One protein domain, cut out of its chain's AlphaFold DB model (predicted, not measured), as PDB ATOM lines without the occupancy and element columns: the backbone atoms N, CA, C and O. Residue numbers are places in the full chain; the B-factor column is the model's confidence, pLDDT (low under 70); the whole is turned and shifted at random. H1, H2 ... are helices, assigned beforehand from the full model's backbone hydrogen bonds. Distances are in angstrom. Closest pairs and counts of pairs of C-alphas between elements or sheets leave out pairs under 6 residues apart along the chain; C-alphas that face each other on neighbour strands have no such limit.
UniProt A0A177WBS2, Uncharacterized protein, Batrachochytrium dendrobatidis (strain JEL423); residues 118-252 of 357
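AT A GLANCE: This is residues 118 to 252 of the 357 residues of an uncharacterized protein of Batrachochytrium dendrobatidis (strain JEL423) (UniProt A0A177WBS2). Three helical hairpins, H1 with H2, H3 with H4 and H5 with H6, stand side by side in a row, with the H3 and H4 pair in the middle. H1, H3 and H5 make one layer of helices and H2, H4 and H6 the other, with long loops joining one hairpin to the next. The printed part has 135 residues with six named helices, H1 to H6 in chain order, and no named strand; the class is all helix, though the helices hold 64 residues, under half. It is compact, with a radius of gyration of the C-alphas of 14.4 A and spans of 38 by 33 by 30 A.

IN THESE COORDINATES: The longest helix, H1, residues 118 to 133, runs 22.9 A from C-alpha 118 at (-126.998, -49.787, -63.960). H2 is residues 137 to 148, 16.4 A, and H4 residues 174 to 185, 15.0 A. H3 is residues 164 to 171, H5 residues 212 to 219, and H6 residues 222 to 229, ending at C-alpha 229 at (-115.501, -23.821, -45.072).

HOW THE PARTS SIT: H1 and H2 form a hairpin and touch at a shallow tilt of 17 degrees, with closest C-alphas Leu 128 and Ala 143 at 5.1 A. With residues 129 to 133 alone H1 touches H3, closest at the C-alphas of Leu 132 and Leu 171, 6.5 A. H3 and H5 touch, running the same way at a shallow tilt of 12 degrees; the C-alphas of His 166 and Pro 212 are closest, 5.3 A. H4 and H6 touch, closest at the C-alphas of Lys 174 and Ile 224, 7.0 A. H1 and H5 are apart. In H1 to H6 every O i to N i+4 pair is within hydrogen-bond range.

THE WHOLE: The farthest C-alphas, Ile 154 and Asn 252, are 41.1 A apart. The printed part has no cut. The links H2 to H3 and H4 to H5 are long. Model confidence is under 70 at residue 118, residues 150 to 159 and residues 188 to 198.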
ATOM      1  N   MET A 118    -127.051 -49.569 -65.414       61.75
ATOM      2  CA  MET A 118    -126.998 -49.787 -63.960       61.75
ATOM      3  C   MET A 118    -125.788 -50.635 -63.539       61.75
ATOM      4  O   MET A 118    -125.216 -50.421 -62.466       61.75
ATOM      5  N   LEU A 119    -125.382 -51.592 -64.379       71.75
ATOM      6  CA  LEU A 119    -124.195 -52.413 -64.157       71.75
ATOM      7  C   LEU A 119    -122.904 -51.603 -64.350       71.75
ATOM      8  O   LEU A 119    -122.027 -51.674 -63.492       71.75
ATOM      9  N   GLU A 120    -122.793 -50.798 -65.413       75.19
ATOM     10  CA  GLU A 120    -121.612 -49.947 -65.647       75.19
ATOM     11  C   GLU A 120    -121.434 -48.903 -64.530       75.19
ATOM     12  O   GLU A 120    -120.317 -48.714 -64.050       75.19
ATOM     13  N   ASP A 121    -122.506 -48.285 -64.023       72.88
ATOM     14  CA  ASP A 121    -122.401 -47.354 -62.886       72.88
ATOM     15  C   ASP A 121    -122.021 -48.059 -61.571       72.88
ATOM     16  O   ASP A 121    -121.232 -47.529 -60.782       72.88
ATOM     17  N   SER A 122    -122.477 -49.301 -61.372       78.94
ATOM     18  CA  SER A 122    -122.022 -50.153 -60.262       78.94
ATOM     19  C   SER A 122    -120.529 -50.502 -60.379       78.94
ATOM     20  O   SER A 122    -119.799 -50.485 -59.385       78.94
ATOM     21  N   VAL A 123    -120.044 -50.759 -61.600       81.50
ATOM     22  CA  VAL A 123    -118.628 -51.025 -61.899       81.50
ATOM     23  C   VAL A 123    -117.766 -49.773 -61.693       81.50
ATOM     24  O   VAL A 123    -116.708 -49.876 -61.066       81.50
ATOM     25  N   LYS A 124    -118.213 -48.586 -62.130       80.06
ATOM     26  CA  LYS A 124    -117.538 -47.302 -61.847       80.06
ATOM     27  C   LYS A 124    -117.439 -47.041 -60.341       80.06
ATOM     28  O   LYS A 124    -116.375 -46.649 -59.864       80.06
ATOM     29  N   HIS A 125    -118.512 -47.289 -59.583       81.06
ATOM     30  CA  HIS A 125    -118.500 -47.131 -58.128       81.06
ATOM     31  C   HIS A 125    -117.488 -48.070 -57.453       81.06
ATOM     32  O   HIS A 125    -116.680 -47.610 -56.645       81.06
ATOM     33  N   LEU A 126    -117.461 -49.355 -57.825       83.25
ATOM     34  CA  LEU A 126    -116.487 -50.314 -57.292       83.25
ATOM     35  C   LEU A 126    -115.039 -49.931 -57.650       83.25
ATOM     36  O   LEU A 126    -114.151 -50.033 -56.805       83.25
ATOM     37  N   GLN A 127    -114.794 -49.436 -58.869       84.38
ATOM     38  CA  GLN A 127    -113.482 -48.911 -59.268       84.38
ATOM     39  C   GLN A 127    -113.062 -47.703 -58.421       84.38
ATOM     40  O   GLN A 127    -111.907 -47.641 -58.001       84.38
ATOM     41  N   LEU A 128    -113.986 -46.784 -58.112       84.81
ATOM     42  CA  LEU A 128    -113.715 -45.666 -57.210       84.81
ATOM     43  C   LEU A 128    -113.388 -46.148 -55.791       84.81
ATOM     44  O   LEU A 128    -112.371 -45.736 -55.245       84.81
ATOM     45  N   VAL A 129    -114.184 -47.047 -55.202       85.94
ATOM     46  CA  VAL A 129    -113.915 -47.585 -53.853       85.94
ATOM     47  C   VAL A 129    -112.549 -48.279 -53.791       85.94
ATOM     48  O   VAL A 129    -111.777 -48.024 -52.865       85.94
ATOM     49  N   ASN A 130    -112.199 -49.071 -54.810       86.19
ATOM     50  CA  ASN A 130    -110.879 -49.697 -54.914       86.19
ATOM     51  C   ASN A 130    -109.749 -48.655 -55.012       86.19
ATOM     52  O   ASN A 130    -108.752 -48.781 -54.305       86.19
ATOM     53  N   ALA A 131    -109.905 -47.610 -55.834       88.50
ATOM     54  CA  ALA A 131    -108.911 -46.542 -55.981       88.50
ATOM     55  C   ALA A 131    -108.718 -45.725 -54.689       88.50
ATOM     56  O   ALA A 131    -107.590 -45.415 -54.314       88.50
ATOM     57  N   LEU A 132    -109.797 -45.425 -53.958       87.00
ATOM     58  CA  LEU A 132    -109.716 -44.764 -52.647       87.00
ATOM     59  C   LEU A 132    -108.914 -45.618 -51.648       87.00
ATOM     60  O   LEU A 132    -108.114 -45.080 -50.881       87.00
ATOM     61  N   GLY A 133    -109.060 -46.947 -51.722       82.62
ATOM     62  CA  GLY A 133    -108.286 -47.913 -50.941       82.62
ATOM     63  C   GLY A 133    -106.788 -47.977 -51.270       82.62
ATOM     64  O   GLY A 133    -106.012 -48.384 -50.407       82.62
ATOM     65  N   THR A 134    -106.338 -47.544 -52.456       84.56
ATOM     66  CA  THR A 134    -104.895 -47.531 -52.783       84.56
ATOM     67  C   THR A 134    -104.144 -46.336 -52.192       84.56
ATOM     68  O   THR A 134    -102.917 -46.312 -52.262       84.56
ATOM     69  N   ASN A 135    -104.850 -45.322 -51.665       79.62
ATOM     70  CA  ASN A 135    -104.280 -44.055 -51.173       79.62
ATOM     71  C   ASN A 135    -103.279 -43.411 -52.170       79.62
ATOM     72  O   ASN A 135    -102.287 -42.798 -51.776       79.62
ATOM     73  N   ASN A 136    -103.543 -43.562 -53.473       90.25
ATOM     74  CA  ASN A 136    -102.758 -42.991 -54.570       90.25
ATOM     75  C   ASN A 136    -103.601 -41.897 -55.239       90.25
ATOM     76  O   ASN A 136    -104.724 -42.162 -55.668       90.25
ATOM     77  N   LEU A 137    -103.069 -40.674 -55.310       89.50
ATOM     78  CA  LEU A 137    -103.802 -39.520 -55.825       89.50
ATOM     79  C   LEU A 137    -104.199 -39.690 -57.299       89.50
ATOM     80  O   LEU A 137    -105.359 -39.462 -57.629       89.50
ATOM     81  N   ASP A 138    -103.288 -40.140 -58.161       90.19
ATOM     82  CA  ASP A 138    -103.541 -40.295 -59.599       90.19
ATOM     83  C   ASP A 138    -104.618 -41.352 -59.872       90.19
ATOM     84  O   ASP A 138    -105.497 -41.154 -60.712       90.19
ATOM     85  N   ALA A 139    -104.604 -42.452 -59.110       90.12
ATOM     86  CA  ALA A 139    -105.628 -43.494 -59.192       90.12
ATOM     87  C   ALA A 139    -107.017 -42.971 -58.778       90.12
ATOM     88  O   ALA A 139    -108.010 -43.244 -59.456       90.12
ATOM     89  N   VAL A 140    -107.091 -42.188 -57.694       88.31
ATOM     90  CA  VAL A 140    -108.343 -41.568 -57.227       88.31
ATOM     91  C   VAL A 140    -108.840 -40.509 -58.216       88.31
ATOM     92  O   VAL A 140    -110.025 -40.504 -58.550       88.31
ATOM     93  N   LEU A 141    -107.953 -39.655 -58.740       87.50
ATOM     94  CA  LEU A 141    -108.282 -38.666 -59.772       87.50
ATOM     95  C   LEU A 141    -108.834 -39.342 -61.032       87.50
ATOM     96  O   LEU A 141    -109.904 -38.958 -61.506       87.50
ATOM     97  N   ALA A 142    -108.164 -40.378 -61.541       86.44
ATOM     98  CA  ALA A 142    -108.610 -41.123 -62.717       86.44
ATOM     99  C   ALA A 142    -109.978 -41.797 -62.503       86.44
ATOM    100  O   ALA A 142    -110.833 -41.746 -63.390       86.44
ATOM    101  N   ALA A 143    -110.223 -42.374 -61.321       86.56
ATOM    102  CA  ALA A 143    -111.506 -42.992 -60.992       86.56
ATOM    103  C   ALA A 143    -112.650 -41.965 -60.883       86.56
ATOM    104  O   ALA A 143    -113.734 -42.202 -61.419       86.56
ATOM    105  N   ILE A 144    -112.414 -40.803 -60.259       86.00
ATOM    106  CA  ILE A 144    -113.401 -39.709 -60.192       86.00
ATOM    107  C   ILE A 144    -113.673 -39.142 -61.595       86.00
ATOM    108  O   ILE A 144    -114.832 -38.960 -61.972       86.00
ATOM    109  N   LEU A 145    -112.638 -38.913 -62.409       84.00
ATOM    110  CA  LEU A 145    -112.807 -38.452 -63.790       84.00
ATOM    111  C   LEU A 145    -113.623 -39.453 -64.626       84.00
ATOM    112  O   LEU A 145    -114.567 -39.043 -65.295       84.00
ATOM    113  N   ARG A 146    -113.350 -40.764 -64.525       82.06
ATOM    114  CA  ARG A 146    -114.144 -41.809 -65.204       82.06
ATOM    115  C   ARG A 146    -115.599 -41.868 -64.722       82.06
ATOM    116  O   ARG A 146    -116.489 -42.131 -65.524       82.06
ATOM    117  N   LEU A 147    -115.851 -41.645 -63.433       78.50
ATOM    118  CA  LEU A 147    -117.213 -41.606 -62.891       78.50
ATOM    119  C   LEU A 147    -118.004 -40.386 -63.398       78.50
ATOM    120  O   LEU A 147    -119.217 -40.465 -63.550       78.50
ATOM    121  N   THR A 148    -117.322 -39.272 -63.675       75.69
ATOM    122  CA  THR A 148    -117.939 -37.980 -64.032       75.69
ATOM    123  C   THR A 148    -117.956 -37.663 -65.529       75.69
ATOM    124  O   THR A 148    -118.542 -36.656 -65.924       75.69
ATOM    125  N   SER A 149    -117.332 -38.494 -66.371       73.50
ATOM    126  CA  SER A 149    -117.193 -38.248 -67.814       73.50
ATOM    127  C   SER A 149    -118.463 -38.500 -68.633       73.50
ATOM    128  O   SER A 149    -118.548 -38.058 -69.777       73.50
ATOM    129  N   VAL A 150    -119.450 -39.193 -68.060       66.06
ATOM    130  CA  VAL A 150    -120.754 -39.468 -68.673       66.06
ATOM    131  C   VAL A 150    -121.838 -38.982 -67.707       66.06
ATOM    132  O   VAL A 150    -121.844 -39.437 -66.562       66.06
ATOM    133  N   PRO A 151    -122.752 -38.082 -68.118       63.38
ATOM    134  CA  PRO A 151    -123.888 -37.699 -67.287       63.38
ATOM    135  C   PRO A 151    -124.747 -38.923 -66.923       63.38
ATOM    136  O   PRO A 151    -124.938 -39.790 -67.782       63.38
ATOM    137  N   PRO A 152    -125.292 -39.004 -65.696       62.47
ATOM    138  CA  PRO A 152    -126.215 -40.074 -65.327       62.47
ATOM    139  C   PRO A 152    -127.421 -40.092 -66.276       62.47
ATOM    140  O   PRO A 152    -127.923 -39.039 -66.683       62.47
ATOM    141  N   ALA A 153    -127.875 -41.289 -66.650       61.88
ATOM    142  CA  ALA A 153    -128.982 -41.448 -67.587       61.88
ATOM    143  C   ALA A 153    -130.266 -40.805 -67.035       61.88
ATOM    144  O   ALA A 153    -130.546 -40.875 -65.839       61.88
ATOM    145  N   ILE A 154    -131.077 -40.187 -67.899       57.47
ATOM    146  CA  ILE A 154    -132.296 -39.486 -67.467       57.47
ATOM    147  C   ILE A 154    -133.240 -40.484 -66.779       57.47
ATOM    148  O   ILE A 154    -133.779 -41.382 -67.422       57.47
ATOM    149  N   GLY A 155    -133.430 -40.319 -65.466       59.16
ATOM    150  CA  GLY A 155    -134.237 -41.211 -64.626       59.16
ATOM    151  C   GLY A 155    -133.463 -42.296 -63.862       59.16
ATOM    152  O   GLY A 155    -134.090 -43.041 -63.111       59.16
ATOM    153  N   SER A 156    -132.132 -42.394 -63.983       60.78
ATOM    154  CA  SER A 156    -131.338 -43.247 -63.085       60.78
ATOM    155  C   SER A 156    -131.414 -42.720 -61.644       60.78
ATOM    156  O   SER A 156    -131.279 -41.507 -61.451       60.78
ATOM    157  N   PRO A 157    -131.582 -43.580 -60.621       58.84
ATOM    158  CA  PRO A 157    -131.551 -43.133 -59.232       58.84
ATOM    159  C   PRO A 157    -130.174 -42.533 -58.897       58.84
ATOM    160  O   PRO A 157    -129.159 -43.054 -59.369       58.84
ATOM    161  N   PRO A 158    -130.100 -41.465 -58.081       63.34
ATOM    162  CA  PRO A 158    -128.818 -40.921 -57.656       63.34
ATOM    163  C   PRO A 158    -128.035 -41.974 -56.851       63.34
ATOM    164  O   PRO A 158    -128.645 -42.744 -56.099       63.34
ATOM    165  N   PRO A 159    -126.696 -42.023 -56.973       69.12
ATOM    166  CA  PRO A 159    -125.873 -42.929 -56.179       69.12
ATOM    167  C   PRO A 159    -126.113 -42.719 -54.679       69.12
ATOM    168  O   PRO A 159    -126.116 -41.587 -54.197       69.12
ATOM    169  N   SER A 160    -126.267 -43.811 -53.925       73.00
ATOM    170  CA  SER A 160    -126.541 -43.768 -52.478       73.00
ATOM    171  C   SER A 160    -125.486 -42.976 -51.700       73.00
ATOM    172  O   SER A 160    -125.812 -42.152 -50.852       73.00
ATOM    173  N   TYR A 161    -124.211 -43.124 -52.060       73.19
ATOM    174  CA  TYR A 161    -123.110 -42.369 -51.460       73.19
ATOM    175  C   TYR A 161    -123.122 -40.855 -51.763       73.19
ATOM    176  O   TYR A 161    -122.256 -40.145 -51.259       73.19
ATOM    177  N   GLY A 162    -124.067 -40.343 -52.559       83.88
ATOM    178  CA  GLY A 162    -124.127 -38.938 -52.961       83.88
ATOM    179  C   GLY A 162    -122.976 -38.568 -53.900       83.88
ATOM    180  O   GLY A 162    -122.675 -39.280 -54.857       83.88
ATOM    181  N   SER A 163    -122.312 -37.442 -53.636       87.12
ATOM    182  CA  SER A 163    -121.138 -37.020 -54.410       87.12
ATOM    183  C   SER A 163    -119.887 -37.857 -54.075       87.12
ATOM    184  O   SER A 163    -119.737 -38.296 -52.930       87.12
ATOM    185  N   PRO A 164    -118.915 -38.012 -55.005       87.88
ATOM    186  CA  PRO A 164    -117.645 -38.713 -54.746       87.88
ATOM    187  C   PRO A 164    -116.879 -38.170 -53.529       87.88
ATOM    188  O   PRO A 164    -116.143 -38.903 -52.866       87.88
ATOM    189  N   LEU A 165    -117.097 -36.891 -53.207       90.88
ATOM    190  CA  LEU A 165    -116.523 -36.207 -52.057       90.88
ATOM    191  C   LEU A 165    -116.888 -36.887 -50.721       90.88
ATOM    192  O   LEU A 165    -116.029 -36.966 -49.850       90.88
ATOM    193  N   HIS A 166    -118.084 -37.472 -50.564       92.44
ATOM    194  CA  HIS A 166    -118.464 -38.215 -49.348       92.44
ATOM    195  C   HIS A 166    -117.547 -39.418 -49.086       92.44
ATOM    196  O   HIS A 166    -117.120 -39.648 -47.951       92.44
ATOM    197  N   LEU A 167    -117.214 -40.171 -50.140       89.75
ATOM    198  CA  LEU A 167    -116.327 -41.332 -50.056       89.75
ATOM    199  C   LEU A 167    -114.880 -40.893 -49.790       89.75
ATOM    200  O   LEU A 167    -114.231 -41.431 -48.897       89.75
ATOM    201  N   VAL A 168    -114.406 -39.861 -50.497       91.44
ATOM    202  CA  VAL A 168    -113.077 -39.250 -50.299       91.44
ATOM    203  C   VAL A 168    -112.890 -38.757 -48.857       91.44
ATOM    204  O   VAL A 168    -111.871 -39.049 -48.231       91.44
ATOM    205  N   LEU A 169    -113.890 -38.079 -48.288       92.44
ATOM    206  CA  LEU A 169    -113.882 -37.594 -46.901       92.44
ATOM    207  C   LEU A 169    -113.932 -38.717 -45.859       92.44
ATOM    208  O   LEU A 169    -113.393 -38.556 -44.760       92.44
ATOM    209  N   SER A 170    -114.564 -39.840 -46.199       90.00
ATOM    210  CA  SER A 170    -114.693 -41.000 -45.312       90.00
ATOM    211  C   SER A 170    -113.452 -41.894 -45.314       90.00
ATOM    212  O   SER A 170    -113.107 -42.442 -44.271       90.00
ATOM    213  N   LEU A 171    -112.787 -42.046 -46.466       88.94
ATOM    214  CA  LEU A 171    -111.768 -43.080 -46.686       88.94
ATOM    215  C   LEU A 171    -110.334 -42.544 -46.837       88.94
ATOM    216  O   LEU A 171    -109.394 -43.267 -46.515       88.94
ATOM    217  N   CYS A 172    -110.128 -41.305 -47.301       91.12
ATOM    218  CA  CYS A 172    -108.793 -40.828 -47.684       91.12
ATOM    219  C   CYS A 172    -108.129 -39.877 -46.670       91.12
ATOM    220  O   CYS A 172    -108.774 -39.121 -45.936       91.12
ATOM    221  N   GLN A 173    -106.793 -39.878 -46.663       91.31
ATOM    222  CA  GLN A 173    -105.962 -38.967 -45.865       91.31
ATOM    223  C   GLN A 173    -106.088 -37.503 -46.332       91.31
ATOM    224  O   GLN A 173    -106.408 -37.258 -47.496       91.31
ATOM    225  N   LYS A 174    -105.790 -36.530 -45.445       92.69
ATOM    226  CA  LYS A 174    -105.950 -35.076 -45.702       92.69
ATOM    227  C   LYS A 174    -105.419 -34.651 -47.071       92.69
ATOM    228  O   LYS A 174    -106.161 -34.040 -47.827       92.69
ATOM    229  N   SER A 175    -104.183 -35.033 -47.403       93.31
ATOM    230  CA  SER A 175    -103.514 -34.651 -48.656       93.31
ATOM    231  C   SER A 175    -104.319 -35.019 -49.911       93.31
ATOM    232  O   SER A 175    -104.443 -34.207 -50.826       93.31
ATOM    233  N   ILE A 176    -104.948 -36.201 -49.950       92.50
ATOM    234  CA  ILE A 176    -105.800 -36.586 -51.084       92.50
ATOM    235  C   ILE A 176    -107.050 -35.704 -51.112       92.50
ATOM    236  O   ILE A 176    -107.353 -35.129 -52.151       92.50
ATOM    237  N   VAL A 177    -107.739 -35.529 -49.976       93.44
ATOM    238  CA  VAL A 177    -108.937 -34.670 -49.893       93.44
ATOM    239  C   VAL A 177    -108.628 -33.230 -50.325       93.44
ATOM    240  O   VAL A 177    -109.410 -32.631 -51.054       93.44
ATOM    241  N   GLU A 178    -107.472 -32.698 -49.934       92.75
ATOM    242  CA  GLU A 178    -106.976 -31.364 -50.287       92.75
ATOM    243  C   GLU A 178    -106.794 -31.209 -51.800       92.75
ATOM    244  O   GLU A 178    -107.309 -30.258 -52.386       92.75
ATOM    245  N   ASN A 179    -106.183 -32.199 -52.454       91.06
ATOM    246  CA  ASN A 179    -106.053 -32.225 -53.910       91.06
ATOM    247  C   ASN A 179    -107.405 -32.419 -54.626       91.06
ATOM    248  O   ASN A 179    -107.628 -31.792 -55.659       91.06
ATOM    249  N   ILE A 180    -108.335 -33.221 -54.089       89.94
ATOM    250  CA  ILE A 180    -109.686 -33.378 -54.665       89.94
ATOM    251  C   ILE A 180    -110.497 -32.077 -54.544       89.94
ATOM    252  O   ILE A 180    -111.113 -31.653 -55.523       89.94
ATOM    253  N   ILE A 181    -110.464 -31.403 -53.391       90.25
ATOM    254  CA  ILE A 181    -111.135 -30.109 -53.197       90.25
ATOM    255  C   ILE A 181    -110.528 -29.046 -54.125       90.25
ATOM    256  O   ILE A 181    -111.276 -28.353 -54.811       90.25
ATOM    257  N   ALA A 182    -109.198 -28.966 -54.230       88.62
ATOM    258  CA  ALA A 182    -108.528 -28.025 -55.130       88.62
ATOM    259  C   ALA A 182    -108.802 -28.305 -56.622       88.62
ATOM    260  O   ALA A 182    -108.971 -27.367 -57.393       88.62
ATOM    261  N   THR A 183    -108.879 -29.577 -57.033       86.69
ATOM    262  CA  THR A 183    -109.072 -29.972 -58.446       86.69
ATOM    263  C   THR A 183    -110.524 -29.855 -58.913       86.69
ATOM    264  O   THR A 183    -110.767 -29.577 -60.092       86.69
ATOM    265  N   PHE A 184    -111.489 -30.105 -58.019       84.81
ATOM    266  CA  PHE A 184    -112.905 -30.210 -58.382       84.81
ATOM    267  C   PHE A 184    -113.816 -29.172 -57.732       84.81
ATOM    268  O   PHE A 184    -114.807 -28.822 -58.357       84.81
ATOM    269  N   CYS A 185    -113.542 -28.688 -56.518       86.38
ATOM    270  CA  CYS A 185    -114.494 -27.866 -55.749       86.38
ATOM    271  C   CYS A 185    -114.142 -26.367 -55.728       86.38
ATOM    272  O   CYS A 185    -114.996 -25.547 -55.403       86.38
ATOM    273  N   MET A 186    -112.906 -26.000 -56.074       82.06
ATOM    274  CA  MET A 186    -112.482 -24.604 -56.215       82.06
ATOM    275  C   MET A 186    -112.681 -24.099 -57.657       82.06
ATOM    276  O   MET A 186    -112.455 -24.860 -58.602       82.06
ATOM    277  N   PRO A 187    -113.055 -22.820 -57.861       73.12
ATOM    278  CA  PRO A 187    -113.075 -22.217 -59.190       73.12
ATOM    279  C   PRO A 187    -111.648 -22.056 -59.733       73.12
ATOM    280  O   PRO A 187    -110.746 -21.613 -59.020       73.12
ATOM    281  N   GLU A 188    -111.439 -22.376 -61.011       66.62
ATOM    282  CA  GLU A 188    -110.157 -22.126 -61.671       66.62
ATOM    283  C   GLU A 188    -109.905 -20.619 -61.848       66.62
ATOM    284  O   GLU A 188    -110.812 -19.845 -62.162       66.62
ATOM    285  N   SER A 189    -108.644 -20.197 -61.712       55.47
ATOM    286  CA  SER A 189    -108.212 -18.791 -61.824       55.47
ATOM    287  C   SER A 189    -108.401 -18.169 -63.216       55.47
ATOM    288  O   SER A 189    -108.225 -16.965 -63.385       55.47
ATOM    289  N   ASN A 190    -108.769 -18.982 -64.207       52.06
ATOM    290  CA  ASN A 190    -109.102 -18.599 -65.578       52.06
ATOM    291  C   ASN A 190    -110.614 -18.339 -65.795       52.06
ATOM    292  O   ASN A 190    -111.011 -17.980 -66.900       52.06
ATOM    293  N   GLY A 191    -111.459 -18.537 -64.772       49.22
ATOM    294  CA  GLY A 191    -112.915 -18.367 -64.847       49.22
ATOM    295  C   GLY A 191    -113.685 -19.523 -65.502       49.22
ATOM    296  O   GLY A 191    -114.915 -19.497 -65.516       49.22
ATOM    297  N   ALA A 192    -113.006 -20.556 -66.007       44.78
ATOM    298  CA  ALA A 192    -113.631 -21.740 -66.586       44.78
ATOM    299  C   ALA A 192    -114.045 -22.729 -65.483       44.78
ATOM    300  O   ALA A 192    -113.356 -23.708 -65.189       44.78
ATOM    301  N   THR A 193    -115.193 -22.487 -64.848       45.28
ATOM    302  CA  THR A 193    -115.755 -23.435 -63.881       45.28
ATOM    303  C   THR A 193    -116.126 -24.751 -64.569       45.28
ATOM    304  O   THR A 193    -117.060 -24.833 -65.367       45.28
ATOM    305  N   LYS A 194    -115.418 -25.834 -64.223       52.69
ATOM    306  CA  LYS A 194    -115.863 -27.200 -64.534       52.69
ATOM    307  C   LYS A 194    -117.255 -27.382 -63.922       52.69
ATOM    308  O   LYS A 194    -117.395 -27.321 -62.704       52.69
ATOM    309  N   SER A 195    -118.274 -27.585 -64.759       46.34
ATOM    310  CA  SER A 195    -119.698 -27.396 -64.409       46.34
ATOM    311  C   SER A 195    -120.180 -28.149 -63.155       46.34
ATOM    312  O   SER A 195    -121.100 -27.698 -62.479       46.34
ATOM    313  N   ASN A 196    -119.515 -29.246 -62.791       52.91
ATOM    314  CA  ASN A 196    -119.832 -30.068 -61.620       52.91
ATOM    315  C   ASN A 196    -119.434 -29.414 -60.274       52.91
ATOM    316  O   ASN A 196    -119.913 -29.840 -59.223       52.91
ATOM    317  N   SER A 197    -118.556 -28.404 -60.294       53.12
ATOM    318  CA  SER A 197    -117.699 -28.001 -59.167       53.12
ATOM    319  C   SER A 197    -118.434 -27.636 -57.872       53.12
ATOM    320  O   SER A 197    -118.132 -28.175 -56.808       53.12
ATOM    321  N   LEU A 198    -119.453 -26.780 -57.969       60.62
ATOM    322  CA  LEU A 198    -120.211 -26.290 -56.812       60.62
ATOM    323  C   LEU A 198    -121.309 -27.263 -56.348       60.62
ATOM    324  O   LEU A 198    -121.904 -27.062 -55.294       60.62
ATOM    325  N   THR A 199    -121.595 -28.326 -57.109       74.44
ATOM    326  CA  THR A 199    -122.710 -29.234 -56.787       74.44
ATOM    327  C   THR A 199    -122.387 -30.176 -55.630       74.44
ATOM    328  O   THR A 199    -123.267 -30.518 -54.847       74.44
ATOM    329  N   TRP A 200    -121.129 -30.610 -55.496       87.75
ATOM    330  CA  TRP A 200    -120.782 -31.714 -54.597       87.75
ATOM    331  C   TRP A 200    -120.734 -31.341 -53.123       87.75
ATOM    332  O   TRP A 200    -121.021 -32.215 -52.311       87.75
ATOM    333  N   ILE A 201    -120.363 -30.098 -52.797       91.31
ATOM    334  CA  ILE A 201    -120.087 -29.628 -51.427       91.31
ATOM    335  C   ILE A 201    -121.331 -29.561 -50.535       91.31
ATOM    336  O   ILE A 201    -121.227 -29.793 -49.332       91.31
ATOM    337  N   ASN A 202    -122.495 -29.320 -51.143       93.25
ATOM    338  CA  ASN A 202    -123.792 -29.202 -50.473       93.25
ATOM    339  C   ASN A 202    -124.742 -30.369 -50.817       93.25
ATOM    340  O   ASN A 202    -125.836 -30.453 -50.265       93.25
ATOM    341  N   MET A 203    -124.343 -31.279 -51.716       92.00
ATOM    342  CA  MET A 203    -125.134 -32.460 -52.080       92.00
ATOM    343  C   MET A 203    -125.358 -33.359 -50.863       92.00
ATOM    344  O   MET A 203    -124.410 -33.671 -50.150       92.00
ATOM    345  N   GLN A 204    -126.593 -33.819 -50.669       92.62
ATOM    346  CA  GLN A 204    -126.954 -34.781 -49.629       92.62
ATOM    347  C   GLN A 204    -126.843 -36.222 -50.160       92.62
ATOM    348  O   GLN A 204    -127.206 -36.492 -51.307       92.62
ATOM    349  N   ASN A 205    -126.342 -37.146 -49.337       91.62
ATOM    350  CA  ASN A 205    -126.328 -38.582 -49.626       91.62
ATOM    351  C   ASN A 205    -127.684 -39.261 -49.308       91.62
ATOM    352  O   ASN A 205    -128.628 -38.621 -48.844       91.62
ATOM    353  N   SER A 206    -127.789 -40.569 -49.556       88.38
ATOM    354  CA  SER A 206    -128.991 -41.371 -49.298       88.38
ATOM    355  C   SER A 206    -128.631 -42.728 -48.663       88.38
ATOM    356  O   SER A 206    -127.752 -43.423 -49.179       88.38
ATOM    357  N   PRO A 207    -129.293 -43.150 -47.566       90.38
ATOM    358  CA  PRO A 207    -130.529 -42.588 -47.010       90.38
ATOM    359  C   PRO A 207    -130.331 -41.456 -45.989       90.38
ATOM    360  O   PRO A 207    -131.304 -40.795 -45.638       90.38
ATOM    361  N   ASP A 208    -129.111 -41.232 -45.489       92.88
ATOM    362  CA  ASP A 208    -128.887 -40.414 -44.285       92.88
ATOM    363  C   ASP A 208    -129.108 -38.904 -44.484       92.88
ATOM    364  O   ASP A 208    -129.281 -38.172 -43.505       92.88
ATOM    365  N   GLY A 209    -129.107 -38.413 -45.728       94.81
ATOM    366  CA  GLY A 209    -129.231 -36.990 -46.051       94.81
ATOM    367  C   GLY A 209    -128.022 -36.151 -45.618       94.81
ATOM    368  O   GLY A 209    -128.106 -34.926 -45.565       94.81
ATOM    369  N   GLU A 210    -126.907 -36.775 -45.252       95.94
ATOM    370  CA  GLU A 210    -125.695 -36.076 -44.837       95.94
ATOM    371  C   GLU A 210    -125.021 -35.408 -46.040       95.94
ATOM    372  O   GLU A 210    -124.938 -35.997 -47.112       95.94
ATOM    373  N   THR A 211    -124.528 -34.183 -45.850       96.19
ATOM    374  CA  THR A 211    -123.639 -33.493 -46.804       96.19
ATOM    375  C   THR A 211    -122.167 -33.800 -46.487       96.19
ATOM    376  O   THR A 211    -121.866 -34.229 -45.367       96.19
ATOM    377  N   PRO A 212    -121.204 -33.497 -47.381       96.12
ATOM    378  CA  PRO A 212    -119.766 -33.573 -47.097       96.12
ATOM    379  C   PRO A 212    -119.349 -32.970 -45.747       96.12
ATOM    380  O   PRO A 212    -118.540 -33.546 -45.017       96.12
ATOM    381  N   LEU A 213    -119.950 -31.837 -45.375       97.56
ATOM    382  CA  LEU A 213    -119.663 -31.150 -44.120       97.56
ATOM    383  C   LEU A 213    -120.226 -31.895 -42.891       97.56
ATOM    384  O   LEU A 213    -119.583 -31.900 -41.840       97.56
ATOM    385  N   HIS A 214    -121.356 -32.609 -43.019       98.06
ATOM    386  CA  HIS A 214    -121.833 -33.538 -41.980       98.06
ATOM    387  C   HIS A 214    -120.841 -34.693 -41.779       98.06
ATOM    388  O   HIS A 214    -120.478 -34.986 -40.640       98.06
ATOM    389  N   ILE A 215    -120.347 -35.302 -42.869       97.00
ATOM    390  CA  ILE A 215    -119.356 -36.394 -42.816       97.00
ATOM    391  C   ILE A 215    -118.094 -35.943 -42.068       97.00
ATOM    392  O   ILE A 215    -117.652 -36.612 -41.132       97.00
ATOM    393  N   ALA A 216    -117.534 -34.786 -42.437       97.44
ATOM    394  CA  ALA A 216    -116.351 -34.225 -41.785       97.44
ATOM    395  C   ALA A 216    -116.572 -33.994 -40.277       97.44
ATOM    396  O   ALA A 216    -115.740 -34.403 -39.458       97.44
ATOM    397  N   SER A 217    -117.730 -33.432 -39.914       98.00
ATOM    398  CA  SER A 217    -118.107 -33.121 -38.529       98.00
ATOM    399  C   SER A 217    -118.302 -34.379 -37.677       98.00
ATOM    400  O   SER A 217    -117.715 -34.489 -36.594       98.00
ATOM    401  N   ARG A 218    -119.036 -35.372 -38.202       97.62
ATOM    402  CA  ARG A 218    -119.312 -36.670 -37.561       97.62
ATOM    403  C   ARG A 218    -118.062 -37.528 -37.392       97.62
ATOM    404  O   ARG A 218    -117.939 -38.260 -36.411       97.62
ATOM    405  N   LEU A 219    -117.107 -37.441 -38.317       96.88
ATOM    406  CA  LEU A 219    -115.808 -38.107 -38.184       96.88
ATOM    407  C   LEU A 219    -114.841 -37.344 -37.258       96.88
ATOM    408  O   LEU A 219    -113.903 -37.954 -36.727       96.88
ATOM    409  N   GLY A 220    -115.103 -36.057 -37.000       97.00
ATOM    410  CA  GLY A 220    -114.282 -35.159 -36.182       97.00
ATOM    411  C   GLY A 220    -113.046 -34.624 -36.903       97.00
ATOM    412  O   GLY A 220    -112.043 -34.333 -36.250       97.00
ATOM    413  N   ARG A 221    -113.086 -34.547 -38.239       96.25
ATOM    414  CA  ARG A 221    -111.963 -34.118 -39.085       96.25
ATOM    415  C   ARG A 221    -111.916 -32.593 -39.146       96.25
ATOM    416  O   ARG A 221    -112.421 -31.978 -40.084       96.25
ATOM    417  N   LEU A 222    -111.371 -31.996 -38.086       97.19
ATOM    418  CA  LEU A 222    -111.248 -30.546 -37.895       97.19
ATOM    419  C   LEU A 222    -110.528 -29.865 -39.072       97.19
ATOM    420  O   LEU A 222    -111.012 -28.879 -39.613       97.19
ATOM    421  N   ASP A 223    -109.409 -30.458 -39.491       96.31
ATOM    422  CA  ASP A 223    -108.573 -30.045 -40.620       96.31
ATOM    423  C   ASP A 223    -109.367 -29.910 -41.924       96.31
ATOM    424  O   ASP A 223    -109.234 -28.933 -42.655       96.31
ATOM    425  N   ILE A 224    -110.228 -30.886 -42.192       96.50
ATOM    426  CA  ILE A 224    -111.049 -30.953 -43.397       96.50
ATOM    427  C   ILE A 224    -112.324 -30.122 -43.287       96.50
ATOM    428  O   ILE A 224    -112.783 -29.588 -44.293       96.50
ATOM    429  N   SER A 225    -112.887 -29.985 -42.089       97.69
ATOM    430  CA  SER A 225    -114.044 -29.115 -41.854       97.69
ATOM    431  C   SER A 225    -113.674 -27.661 -42.168       97.69
ATOM    432  O   SER A 225    -114.408 -26.977 -42.876       97.69
ATOM    433  N   ASP A 226    -112.480 -27.228 -41.749       97.50
ATOM    434  CA  ASP A 226    -111.928 -25.911 -42.080       97.50
ATOM    435  C   ASP A 226    -111.635 -25.758 -43.584       97.50
ATOM    436  O   ASP A 226    -111.933 -24.725 -44.178       97.50
ATOM    437  N   MET A 227    -111.121 -26.804 -44.242       95.88
ATOM    438  CA  MET A 227    -110.933 -26.800 -45.699       95.88
ATOM    439  C   MET A 227    -112.253 -26.685 -46.472       95.88
ATOM    440  O   MET A 227    -112.292 -25.978 -47.475       95.88
ATOM    441  N   LEU A 228    -113.325 -27.346 -46.020       96.00
ATOM    442  CA  LEU A 228    -114.655 -27.246 -46.630       96.00
ATOM    443  C   LEU A 228    -115.252 -25.843 -46.454       96.00
ATOM    444  O   LEU A 228    -115.818 -25.312 -47.406       96.00
ATOM    445  N   PHE A 229    -115.062 -25.204 -45.295       96.56
ATOM    446  CA  PHE A 229    -115.501 -23.821 -45.072       96.56
ATOM    447  C   PHE A 229    -114.824 -22.786 -45.982       96.56
ATOM    448  O   PHE A 229    -115.401 -21.733 -46.249       96.56
ATOM    449  N   ARG A 230    -113.618 -23.079 -46.484       93.12
ATOM    450  CA  ARG A 230    -112.892 -22.225 -47.441       93.12
ATOM    451  C   ARG A 230    -113.401 -22.356 -48.883       93.12
ATOM    452  O   ARG A 230    -112.943 -21.599 -49.738       93.12
ATOM    453  N   VAL A 231    -114.296 -23.302 -49.180       91.81
ATOM    454  CA  VAL A 231    -114.848 -23.487 -50.533       91.81
ATOM    455  C   VAL A 231    -116.003 -22.502 -50.772       91.81
ATOM    456  O   VAL A 231    -116.886 -22.388 -49.919       91.81
ATOM    457  N   PRO A 232    -116.057 -21.800 -51.923       89.00
ATOM    458  CA  PRO A 232    -117.178 -20.924 -52.253       89.00
ATOM    459  C   PRO A 232    -118.533 -21.641 -52.197       89.00
ATOM    460  O   PRO A 232    -118.660 -22.782 -52.633       89.00
ATOM    461  N   ASN A 233    -119.555 -20.939 -51.707       89.19
ATOM    462  CA  ASN A 233    -120.949 -21.394 -51.617       89.19
ATOM    463  C   ASN A 233    -121.204 -22.633 -50.729       89.19
ATOM    464  O   ASN A 233    -122.288 -23.209 -50.800       89.19
ATOM    465  N   ILE A 234    -120.260 -23.023 -49.866       94.88
ATOM    466  CA  ILE A 234    -120.503 -23.990 -48.783       94.88
ATOM    467  C   ILE A 234    -121.681 -23.542 -47.896       94.88
ATOM    468  O   ILE A 234    -121.778 -22.361 -47.565       94.88
ATOM    469  N   ASP A 235    -122.556 -24.466 -47.489       95.56
ATOM    470  CA  ASP A 235    -123.680 -24.188 -46.581       95.56
ATOM    471  C   ASP A 235    -123.675 -25.128 -45.356       95.56
ATOM    472  O   ASP A 235    -123.796 -26.350 -45.475       95.56
ATOM    473  N   ASP A 236    -123.539 -24.547 -44.157       97.56
ATOM    474  CA  ASP A 236    -123.578 -25.245 -42.864       97.56
ATOM    475  C   ASP A 236    -124.980 -25.314 -42.228       97.56
ATOM    476  O   ASP A 236    -125.120 -25.794 -41.102       97.56
ATOM    477  N   THR A 237    -126.024 -24.859 -42.928       97.75
ATOM    478  CA  THR A 237    -127.413 -24.833 -42.430       97.75
ATOM    479  C   THR A 237    -128.287 -25.989 -42.924       97.75
ATOM    480  O   THR A 237    -129.347 -26.239 -42.347       97.75
ATOM    481  N   ILE A 238    -127.836 -26.723 -43.947       96.94
ATOM    482  CA  ILE A 238    -128.534 -27.888 -44.513       96.94
ATOM    483  C   ILE A 238    -128.764 -28.941 -43.423       96.94
ATOM    484  O   ILE A 238    -127.852 -29.253 -42.657       96.94
ATOM    485  N   ARG A 239    -129.973 -29.517 -43.367       97.38
ATOM    486  CA  ARG A 239    -130.350 -30.563 -42.404       97.38
ATOM    487  C   ARG A 239    -130.433 -31.938 -43.068       97.38
ATOM    488  O   ARG A 239    -131.057 -32.083 -44.117       97.38
ATOM    489  N   ASN A 240    -129.827 -32.941 -42.435       97.69
ATOM    490  CA  ASN A 240    -129.867 -34.342 -42.850       97.69
ATOM    491  C   ASN A 240    -131.234 -35.010 -42.586       97.69
ATOM    492  O   ASN A 240    -132.151 -34.382 -42.054       97.69
ATOM    493  N   ALA A 241    -131.384 -36.297 -42.920       97.50
ATOM    494  CA  ALA A 241    -132.651 -37.028 -42.769       97.50
ATOM    495  C   ALA A 241    -133.127 -37.158 -41.306       97.50
ATOM    496  O   ALA A 241    -134.311 -37.372 -41.056       97.50
ATOM    497  N   ASN A 242    -132.227 -36.971 -40.333       97.50
ATOM    498  CA  ASN A 242    -132.545 -36.904 -38.902       97.50
ATOM    499  C   ASN A 242    -132.879 -35.471 -38.433       97.50
ATOM    500  O   ASN A 242    -132.961 -35.212 -37.232       97.50
ATOM    501  N   GLY A 243    -133.019 -34.520 -39.362       97.50
ATOM    502  CA  GLY A 243    -133.287 -33.112 -39.085       97.50
ATOM    503  C   GLY A 243    -132.100 -32.343 -38.501       97.50
ATOM    504  O   GLY A 243    -132.297 -31.219 -38.045       97.50
ATOM    505  N   LYS A 244    -130.882 -32.899 -38.495       98.19
ATOM    506  CA  LYS A 244    -129.689 -32.277 -37.895       98.19
ATOM    507  C   LYS A 244    -128.815 -31.584 -38.931       98.19
ATOM    508  O   LYS A 244    -128.659 -32.101 -40.025       98.19
ATOM    509  N   THR A 245    -128.223 -30.458 -38.553       98.00
ATOM    510  CA  THR A 245    -127.156 -29.740 -39.274       98.00
ATOM    511  C   THR A 245    -125.774 -30.373 -39.023       98.00
ATOM    512  O   THR A 245    -125.633 -31.174 -38.091       98.00
ATOM    513  N   PRO A 246    -124.710 -30.001 -39.769       98.38
ATOM    514  CA  PRO A 246    -123.374 -30.553 -39.548       98.38
ATOM    515  C   PRO A 246    -122.813 -30.271 -38.145       98.38
ATOM    516  O   PRO A 246    -122.190 -31.150 -37.554       98.38
ATOM    517  N   VAL A 247    -123.081 -29.088 -37.571       98.12
ATOM    518  CA  VAL A 247    -122.630 -28.747 -36.207       98.12
ATOM    519  C   VAL A 247    -123.348 -29.582 -35.138       98.12
ATOM    520  O   VAL A 247    -122.723 -30.022 -34.179       98.12
ATOM    521  N   GLU A 248    -124.625 -29.922 -35.350       98.00
ATOM    522  CA  GLU A 248    -125.401 -30.849 -34.500       98.00
ATOM    523  C   GLU A 248    -124.960 -32.329 -34.660       98.00
ATOM    524  O   GLU A 248    -125.478 -33.224 -33.976       98.00
ATOM    525  N   MET A 249    -123.990 -32.582 -35.551       98.06
ATOM    526  CA  MET A 249    -123.289 -33.853 -35.770       98.06
ATOM    527  C   MET A 249    -121.797 -33.796 -35.381       98.06
ATOM    528  O   MET A 249    -121.076 -34.768 -35.606       98.06
ATOM    529  N   ALA A 250    -121.306 -32.693 -34.803       98.00
ATOM    530  CA  ALA A 250    -119.901 -32.531 -34.430       98.00
ATOM    531  C   ALA A 250    -119.443 -33.568 -33.383       98.00
ATOM    532  O   ALA A 250    -120.028 -33.711 -32.313       98.00
ATOM    533  N   LYS A 251    -118.344 -34.275 -33.676       97.75
ATOM    534  CA  LYS A 251    -117.793 -35.333 -32.806       97.75
ATOM    535  C   LYS A 251    -117.111 -34.823 -31.528       97.75
ATOM    536  O   LYS A 251    -116.884 -35.610 -30.614       97.75
ATOM    537  N   ASN A 252    -116.682 -33.561 -31.495       96.69
ATOM    538  CA  ASN A 252    -115.967 -32.963 -30.365       96.69
ATOM    539  C   ASN A 252    -116.030 -31.430 -30.397       96.69
ATOM    540  O   ASN A 252    -116.265 -30.829 -31.447       96.69
TER     541      ASN A 252